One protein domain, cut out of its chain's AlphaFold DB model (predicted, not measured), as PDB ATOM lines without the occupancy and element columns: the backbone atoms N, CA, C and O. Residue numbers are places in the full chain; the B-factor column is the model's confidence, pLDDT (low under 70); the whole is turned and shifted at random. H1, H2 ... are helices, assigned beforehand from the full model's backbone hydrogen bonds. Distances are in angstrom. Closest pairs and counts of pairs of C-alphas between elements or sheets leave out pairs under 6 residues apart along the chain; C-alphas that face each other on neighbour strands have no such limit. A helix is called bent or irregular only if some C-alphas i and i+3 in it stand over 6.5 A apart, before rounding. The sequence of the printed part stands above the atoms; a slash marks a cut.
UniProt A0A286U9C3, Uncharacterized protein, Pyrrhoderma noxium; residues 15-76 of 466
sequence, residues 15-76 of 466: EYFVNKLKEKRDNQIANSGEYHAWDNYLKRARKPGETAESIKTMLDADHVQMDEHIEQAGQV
ATOM      1  N   GLU A  15     117.103 128.122 121.150       90.00
ATOM      2  CA  GLU A  15     117.348 126.714 121.466       90.00
ATOM      3  C   GLU A  15     118.843 126.370 121.457       90.00
ATOM      4  O   GLU A  15     119.312 125.735 122.403       90.00
ATOM      5  N   TYR A  16     119.623 126.886 120.499       88.88
ATOM      6  CA  TYR A  16     121.087 126.768 120.478       88.88
ATOM      7  C   TYR A  16     121.725 127.343 121.755       88.88
ATOM      8  O   TYR A  16     122.521 126.668 122.418       88.88
ATOM      9  N   PHE A  17     121.330 128.556 122.165       89.44
ATOM     10  CA  PHE A  17     121.835 129.163 123.402       89.44
ATOM     11  C   PHE A  17     121.396 128.392 124.657       89.44
ATOM     12  O   PHE A  17     122.222 128.142 125.536       89.44
ATOM     13  N   VAL A  18     120.136 127.952 124.742       92.81
ATOM     14  CA  VAL A  18     119.630 127.140 125.866       92.81
ATOM     15  C   VAL A  18     120.335 125.779 125.941       92.81
ATOM     16  O   VAL A  18     120.656 125.324 127.043       92.81
ATOM     17  N   ASN A  19     120.633 125.151 124.801       91.75
ATOM     18  CA  ASN A  19     121.378 123.894 124.722       91.75
ATOM     19  C   ASN A  19     122.837 124.076 125.174       91.75
ATOM     20  O   ASN A  19     123.300 123.305 126.020       91.75
ATOM     21  N   LYS A  20     123.530 125.140 124.738       89.25
ATOM     22  CA  LYS A  20     124.866 125.491 125.262       89.25
ATOM     23  C   LYS A  20     124.861 125.783 126.764       89.25
ATOM     24  O   LYS A  20     125.723 125.281 127.482       89.25
ATOM     25  N   LEU A  21     123.908 126.574 127.268       92.50
ATOM     26  CA  LEU A  21     123.814 126.883 128.705       92.50
ATOM     27  C   LEU A  21     123.587 125.612 129.534       92.50
ATOM     28  O   LEU A  21     124.186 125.453 130.600       92.50
ATOM     29  N   LYS A  22     122.780 124.678 129.017       93.69
ATOM     30  CA  LYS A  22     122.587 123.355 129.618       93.69
ATOM     31  C   LYS A  22     123.889 122.553 129.630       93.69
ATOM     32  O   LYS A  22     124.249 122.025 130.677       93.69
ATOM     33  N   GLU A  23     124.630 122.508 128.525       90.50
ATOM     34  CA  GLU A  23     125.934 121.834 128.461       90.50
ATOM     35  C   GLU A  23     126.953 122.441 129.447       90.50
ATOM     36  O   GLU A  23     127.658 121.703 130.143       90.50
ATOM     37  N   LYS A  24     127.020 123.774 129.562       88.50
ATOM     38  CA  LYS A  24     127.911 124.457 130.520       88.50
ATOM     39  C   LYS A  24     127.552 124.149 131.975       88.50
ATOM     40  O   LYS A  24     128.467 123.950 132.777       88.50
ATOM     41  N   ARG A  25     126.253 124.058 132.295       93.38
ATOM     42  CA  ARG A  25     125.736 123.637 133.609       93.38
ATOM     43  C   ARG A  25     126.058 122.172 133.908       93.38
ATOM     44  O   ARG A  25     126.614 121.878 134.962       93.38
ATOM     45  N   ASP A  26     125.731 121.272 132.985       90.56
ATOM     46  CA  ASP A  26     125.807 119.816 133.180       90.56
ATOM     47  C   ASP A  26     127.266 119.300 133.209       90.56
ATOM     48  O   ASP A  26     127.526 118.189 133.666       90.56
ATOM     49  N   ASN A  27     128.237 120.125 132.793       89.12
ATOM     50  CA  ASN A  27     129.672 119.892 133.002       89.12
ATOM     51  C   ASN A  27     130.203 120.333 134.387       89.12
ATOM     52  O   ASN A  27     131.357 120.029 134.702       89.12
ATOM     53  N   GLN A  28     129.416 121.037 135.212       88.25
ATOM     54  CA  GLN A  28     129.812 121.400 136.581       88.25
ATOM     55  C   GLN A  28     129.505 120.287 137.590       88.25
ATOM     56  O   GLN A  28     128.710 119.380 137.347       88.25
ATOM     57  N   ILE A  29     130.112 120.380 138.775       85.44
ATOM     58  CA  ILE A  29     129.745 119.528 139.910       85.44
ATOM     59  C   ILE A  29     128.367 119.972 140.415       85.44
ATOM     60  O   ILE A  29     128.167 121.145 140.721       85.44
ATOM     61  N   ALA A  30     127.421 119.037 140.533       88.31
ATOM     62  CA  ALA A  30     126.093 119.325 141.068       88.31
ATOM     63  C   ALA A  30     126.179 120.000 142.451       88.31
ATOM     64  O   ALA A  30     126.959 119.584 143.310       88.31
ATOM     65  N   ASN A  31     125.357 121.031 142.658       87.00
ATOM     66  CA  ASN A  31     125.341 121.891 143.849       87.00
ATOM     67  C   ASN A  31     126.618 122.735 144.084       87.00
ATOM     68  O   ASN A  31     126.833 123.222 145.194       87.00
ATOM     69  N   SER A  32     127.469 122.937 143.069       89.62
ATOM     70  CA  SER A  32     128.512 123.971 143.123       89.62
ATOM     71  C   SER A  32     127.934 125.373 142.864       89.62
ATOM     72  O   SER A  32     126.852 125.520 142.286       89.62
ATOM     73  N   GLY A  33     128.654 126.426 143.265       87.25
ATOM     74  CA  GLY A  33     128.228 127.809 143.002       87.25
ATOM     75  C   GLY A  33     128.128 128.107 141.501       87.25
ATOM     76  O   GLY A  33     127.185 128.754 141.050       87.25
ATOM     77  N   GLU A  34     129.050 127.547 140.721       86.94
ATOM     78  CA  GLU A  34     129.076 127.609 139.260       86.94
ATOM     79  C   GLU A  34     127.869 126.881 138.652       86.94
ATOM     80  O   GLU A  34     127.208 127.435 137.775       86.94
ATOM     81  N   TYR A  35     127.525 125.681 139.142       92.75
ATOM     82  CA  TYR A  35     126.321 124.958 138.712       92.75
ATOM     83  C   TYR A  35     125.058 125.813 138.911       92.75
ATOM     84  O   TYR A  35     124.242 125.937 137.998       92.75
ATOM     85  N   HIS A  36     124.919 126.459 140.073       91.06
ATOM     86  CA  HIS A  36     123.785 127.347 140.349       91.06
ATOM     87  C   HIS A  36     123.793 128.625 139.493       91.06
ATOM     88  O   HIS A  36     122.721 129.081 139.092       91.06
ATOM     89  N   ALA A  37     124.962 129.179 139.155       92.06
ATOM     90  CA  ALA A  37     125.069 130.306 138.227       92.06
ATOM     91  C   ALA A  37     124.584 129.925 136.814       92.06
ATOM     92  O   ALA A  37     123.705 130.591 136.266       92.06
ATOM     93  N   TRP A  38     125.068 128.809 136.257       93.62
ATOM     94  CA  TRP A  38     124.629 128.318 134.944       93.62
ATOM     95  C   TRP A  38     123.146 127.931 134.912       93.62
ATOM     96  O   TRP A  38     122.453 128.238 133.941       93.62
ATOM     97  N   ASP A  39     122.623 127.329 135.982       94.69
ATOM     98  CA  ASP A  39     121.193 127.024 136.099       94.69
ATOM     99  C   ASP A  39     120.327 128.298 136.174       94.69
ATOM    100  O   ASP A  39     119.221 128.330 135.634       94.69
ATOM    101  N   ASN A  40     120.838 129.386 136.764       94.94
ATOM    102  CA  ASN A  40     120.168 130.688 136.761       94.94
ATOM    103  C   ASN A  40     120.172 131.352 135.371       94.94
ATOM    104  O   ASN A  40     119.134 131.884 134.970       94.94
ATOM    105  N   TYR A  41     121.265 131.274 134.601       94.00
ATOM    106  CA  TYR A  41     121.262 131.712 133.195       94.00
ATOM    107  C   TYR A  41     120.274 130.898 132.353       94.00
ATOM    108  O   TYR A  41     119.493 131.473 131.597       94.00
ATOM    109  N   LEU A  42     120.234 129.575 132.539       95.25
ATOM    110  CA  LEU A  42     119.293 128.681 131.857       95.25
ATOM    111  C   LEU A  42     117.827 128.976 132.228       95.25
ATOM    112  O   LEU A  42     116.956 128.910 131.364       95.25
ATOM    113  N   LYS A  43     117.543 129.347 133.483       95.25
ATOM    114  CA  LYS A  43     116.213 129.814 133.924       95.25
ATOM    115  C   LYS A  43     115.826 131.167 133.329       95.25
ATOM    116  O   LYS A  43     114.650 131.362 133.036       95.25
ATOM    117  N   ARG A  44     116.777 132.094 133.154       93.19
ATOM    118  CA  ARG A  44     116.536 133.371 132.457       93.19
ATOM    119  C   ARG A  44     116.235 133.115 130.978       93.19
ATOM    120  O   ARG A  44     115.138 133.426 130.542       93.19
ATOM    121  N   ALA A  45     117.124 132.417 130.270       92.81
ATOM    122  CA  ALA A  45     117.021 132.114 128.837       92.81
ATOM    123  C   ALA A  45     115.800 131.267 128.413       92.81
ATOM    124  O   ALA A  45     115.538 131.123 127.224       92.81
ATOM    125  N   ARG A  46     115.060 130.689 129.368       94.00
ATOM    126  CA  ARG A  46     113.814 129.935 129.137       94.00
ATOM    127  C   ARG A  46     112.535 130.717 129.457       94.00
ATOM    128  O   ARG A  46     111.454 130.131 129.432       94.00
ATOM    129  N   LYS A  47     112.622 132.006 129.794       93.12
ATOM    130  CA  LYS A  47     111.424 132.831 129.989       93.12
ATOM    131  C   LYS A  47     110.691 133.046 128.653       93.12
ATOM    132  O   LYS A  47     111.346 133.215 127.624       93.12
ATOM    133  N   PRO A  48     109.346 133.099 128.650       90.75
ATOM    134  CA  PRO A  48     108.590 133.495 127.467       90.75
ATOM    135  C   PRO A  48     109.007 134.890 126.984       90.75
ATOM    136  O   PRO A  48     109.087 135.819 127.787       90.75
ATOM    137  N   GLY A  49     109.249 135.034 125.680       89.25
ATOM    138  CA  GLY A  49     109.632 136.304 125.049       89.25
ATOM    139  C   GLY A  49     111.136 136.605 125.008       89.25
ATOM    140  O   GLY A  49     111.513 137.615 124.419       89.25
ATOM    141  N   GLU A  50     112.000 135.757 125.573       90.94
ATOM    142  CA  GLU A  50     113.455 135.912 125.417       90.94
ATOM    143  C   GLU A  50     113.889 135.638 123.971       90.94
ATOM    144  O   GLU A  50     113.478 134.654 123.353       90.94
ATOM    145  N   THR A  51     114.761 136.494 123.437       93.25
ATOM    146  CA  THR A  51     115.378 136.329 122.114       93.25
ATOM    147  C   THR A  51     116.827 135.864 122.246       93.25
ATOM    148  O   THR A  51     117.459 136.035 123.290       93.25
ATOM    149  N   ALA A  52     117.397 135.316 121.171       88.12
ATOM    150  CA  ALA A  52     118.817 134.967 121.138       88.12
ATOM    151  C   ALA A  52     119.723 136.186 121.410       88.12
ATOM    152  O   ALA A  52     120.740 136.062 122.086       88.12
ATOM    153  N   GLU A  53     119.314 137.377 120.962       87.31
ATOM    154  CA  GLU A  53     120.002 138.646 121.226       87.31
ATOM    155  C   GLU A  53     119.903 139.074 122.697       87.31
ATOM    156  O   GLU A  53     120.902 139.516 123.260       87.31
ATOM    157  N   SER A  54     118.747 138.885 123.350       92.06
ATOM    158  CA  SER A  54     118.579 139.113 124.797       92.06
ATOM    159  C   SER A  54     119.493 138.188 125.607       92.06
ATOM    160  O   SER A  54     120.271 138.640 126.451       92.06
ATOM    161  N   ILE A  55     119.482 136.889 125.280       90.56
ATOM    162  CA  ILE A  55     120.309 135.874 125.947       90.56
ATOM    163  C   ILE A  55     121.797 136.162 125.738       90.56
ATOM    164  O   ILE A  55     122.569 136.081 126.693       90.56
ATOM    165  N   LYS A  56     122.199 136.546 124.522       88.62
ATOM    166  CA  LYS A  56     123.570 136.969 124.238       88.62
ATOM    167  C   LYS A  56     123.947 138.222 125.032       88.62
ATOM    168  O   LYS A  56     124.961 138.201 125.714       88.62
ATOM    169  N   THR A  57     123.112 139.261 125.028       89.50
ATOM    170  CA  THR A  57     123.367 140.520 125.755       89.50
ATOM    171  C   THR A  57     123.515 140.294 127.262       89.50
ATOM    172  O   THR A  57     124.395 140.878 127.888       89.50
ATOM    173  N   MET A  58     122.702 139.408 127.847       91.56
ATOM    174  CA  MET A  58     122.832 138.981 129.245       91.56
ATOM    175  C   MET A  58     124.200 138.340 129.524       91.56
ATOM    176  O   MET A  58     124.814 138.629 130.548       91.56
ATOM    177  N   LEU A  59     124.666 137.464 128.634       89.56
ATOM    178  CA  LEU A  59     125.933 136.752 128.804       89.56
ATOM    179  C   LEU A  59     127.132 137.676 128.553       89.56
ATOM    180  O   LEU A  59     128.067 137.662 129.347       89.56
ATOM    181  N   ASP A  60     127.070 138.536 127.537       86.44
ATOM    182  CA  ASP A  60     128.087 139.553 127.249       86.44
ATOM    183  C   ASP A  60     128.221 140.554 128.420       86.44
ATOM    184  O   ASP A  60     129.338 140.891 128.815       86.44
ATOM    185  N   ALA A  61     127.108 140.973 129.044       85.62
ATOM    186  CA  ALA A  61     127.116 141.858 130.215       85.62
ATOM    187  C   ALA A  61     127.805 141.224 131.438       85.62
ATOM    188  O   ALA A  61     128.659 141.854 132.066       85.62
ATOM    189  N   ASP A  62     127.505 139.956 131.730       82.88
ATOM    190  CA  ASP A  62     128.162 139.183 132.793       82.88
ATOM    191  C   ASP A  62     129.554 138.631 132.357       82.88
ATOM    192  O   ASP A  62     130.179 137.857 133.085       82.88
ATOM    193  N   HIS A  63     130.074 139.057 131.191       81.38
ATOM    194  CA  HIS A  63     131.374 138.690 130.594       81.38
ATOM    195  C   HIS A  63     131.554 137.174 130.325       81.38
ATOM    196  O   HIS A  63     132.669 136.640 130.296       81.38
ATOM    197  N   VAL A  64     130.448 136.462 130.105       78.81
ATOM    198  CA  VAL A  64     130.361 135.005 129.937       78.81
ATOM    199  C   VAL A  64     130.509 134.607 128.463       78.81
ATOM    200  O   VAL A  64     129.529 134.427 127.740       78.81
ATOM    201  N   GLN A  65     131.747 134.408 128.008       70.94
ATOM    202  CA  GLN A  65     132.011 134.006 126.621       70.94
ATOM    203  C   GLN A  65     131.523 132.579 126.298       70.94
ATOM    204  O   GLN A  65     132.024 131.578 126.822       70.94
ATOM    205  N   MET A  66     130.569 132.482 125.366       66.38
ATOM    206  CA  MET A  66     129.953 131.218 124.929       66.38
ATOM    207  C   MET A  66     130.748 130.457 123.855       66.38
ATOM    208  O   MET A  66     130.479 129.269 123.643       66.38
ATOM    209  N   ASP A  67     131.697 131.112 123.181       57.81
ATOM    210  CA  ASP A  67     132.410 130.569 122.013       57.81
ATOM    211  C   ASP A  67     133.897 130.292 122.287       57.81
ATOM    212  O   ASP A  67     134.364 129.190 122.006       57.81
ATOM    213  N   GLU A  68     134.623 131.207 122.944       51.25
ATOM    214  CA  GLU A  68     136.038 131.006 123.331       51.25
ATOM    215  C   GLU A  68     136.225 129.771 124.245       51.25
ATOM    216  O   GLU A  68     137.228 129.054 124.191       51.25
ATOM    217  N   HIS A  69     135.192 129.423 125.020       45.66
ATOM    218  CA  HIS A  69     135.144 128.187 125.799       45.66
ATOM    219  C   HIS A  69     134.665 126.938 125.017       45.66
ATOM    220  O   HIS A  69     134.272 125.965 125.665       45.66
ATOM    221  N   ILE A  70     134.666 126.913 123.676       42.47
ATOM    222  CA  ILE A  70     134.567 125.664 122.883       42.47
ATOM    223  C   ILE A  70     135.957 125.077 122.640       42.47
ATOM    224  O   ILE A  70     136.171 123.898 122.925       42.47
ATOM    225  N   GLU A  71     136.934 125.882 122.212       41.34
ATOM    226  CA  GLU A  71     138.323 125.408 122.113       41.34
ATOM    227  C   GLU A  71     138.843 124.990 123.489       41.34
ATOM    228  O   GLU A  71     139.422 123.914 123.634       41.34
ATOM    229  N   GLN A  72     138.510 125.753 124.537       40.78
ATOM    230  CA  GLN A  72     138.762 125.329 125.915       40.78
ATOM    231  C   GLN A  72     137.817 124.229 126.429       40.78
ATOM    232  O   GLN A  72     138.043 123.782 127.542       40.78
ATOM    233  N   ALA A  73     136.803 123.766 125.681       41.81
ATOM    234  CA  ALA A  73     136.027 122.556 126.005       41.81
ATOM    235  C   ALA A  73     136.645 121.300 125.378       41.81
ATOM    236  O   ALA A  73     136.805 120.300 126.077       41.81
ATOM    237  N   GLY A  74     137.120 121.377 124.129       39.72
ATOM    238  CA  GLY A  74     138.033 120.372 123.567       39.72
ATOM    239  C   GLY A  74     139.333 120.278 124.379       39.72
ATOM    240  O   GLY A  74     139.801 119.187 124.700       39.72
ATOM    241  N   GLN A  75     139.852 121.427 124.827       39.22
ATOM    242  CA  GLN A  75     140.922 121.530 125.822       39.22
ATOM    243  C   GLN A  75     140.434 121.578 127.283       39.22
ATOM    244  O   GLN A  75     141.264 121.746 128.182       39.22
ATOM    245  N   VAL A  76     139.173 121.208 127.581       43.34
ATOM    246  CA  VAL A  76     138.884 120.490 128.835       43.34
ATOM    247  C   VAL A  76     139.382 119.058 128.617       43.34
ATOM    248  O   VAL A  76     138.678 118.050 128.708       43.34
TER     249      VAL A  76
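This is residues 15 to 76 of the 466 residues of an uncharacterized protein of Pyrrhoderma noxium (UniProt A0A286U9C3). The longest helix, H2, and H1 lie side by side as a helical hairpin, running opposite ways. H3 lies aslant near the end of this hairpin where H1 begins and H2 ends, and the short H4 is set off by itself, touching none of the other helices. The printed part has 62 residues, with four named helices in the order H1, H2, H3, H4 along the chain and no named strand; the class is all helix, with 42 of the printed residues in the helices. The whole is compact, with a radius of gyration of the C-alphas of 11.4 A, and the C-alphas span 33 by 25 by 20 A along their three main axes.

H2, the longest helix, is made of residues 33 to 45 and measures 18.6 A from first to last C-alpha. Its C-alpha 33 is at (128.228, 127.809, 143.002). H1 is residues 15 to 26, 16.0 A long, beginning with C-alpha 15 at (117.348, 126.714, 121.466). H3 is residues 52 to 61, 14.1 A long. H4 is residues 68 to 74, 10.8 A long, and ends with C-alpha 74 at (138.033, 120.372, 123.567). H4 is neither bent nor irregular, but only just: C-alphas 68 and 71 are 6.2 A apart.

H2 and H1 touch, with 17 pairs of C-alphas within 8 A, and form a helical hairpin. Their closest C-alphas are those of Trp 38 and Arg 25, 5.0 A apart. They run opposite ways at a shallow tilt of 16 degrees, with centres 9.9 A apart. H2 and H3 are close but not clearly touching; their closest C-alphas are those of Ala 45 and Ile 55, 5.8 A apart. They run opposite ways at a tilt of 35.2 degrees, only just steep. H1 and H3 are also close but not clearly touching, and their closest C-alphas are those of Phe 17 and Ala 52, 6.9 A apart. These two run the same way at a steep tilt of 43 degrees. H4 is apart from H1, H2 and H3. Each O i to N i+4 pair is within hydrogen-bond range in H1, H2 and H3; in H4 it is 2 of 3.

The two C-alphas farthest apart are those of Gly 49 and Gln 75, at 34.6 A. The printed part runs from residue 15 to 76 with no cut. The links H1 to H2, H2 to H3 and H3 to H4 are short, each with 6 residues. The mean pLDDT of the printed part is 82.1. Residues 66 to 76 are under 70, and the mean pLDDT of H4 is 43.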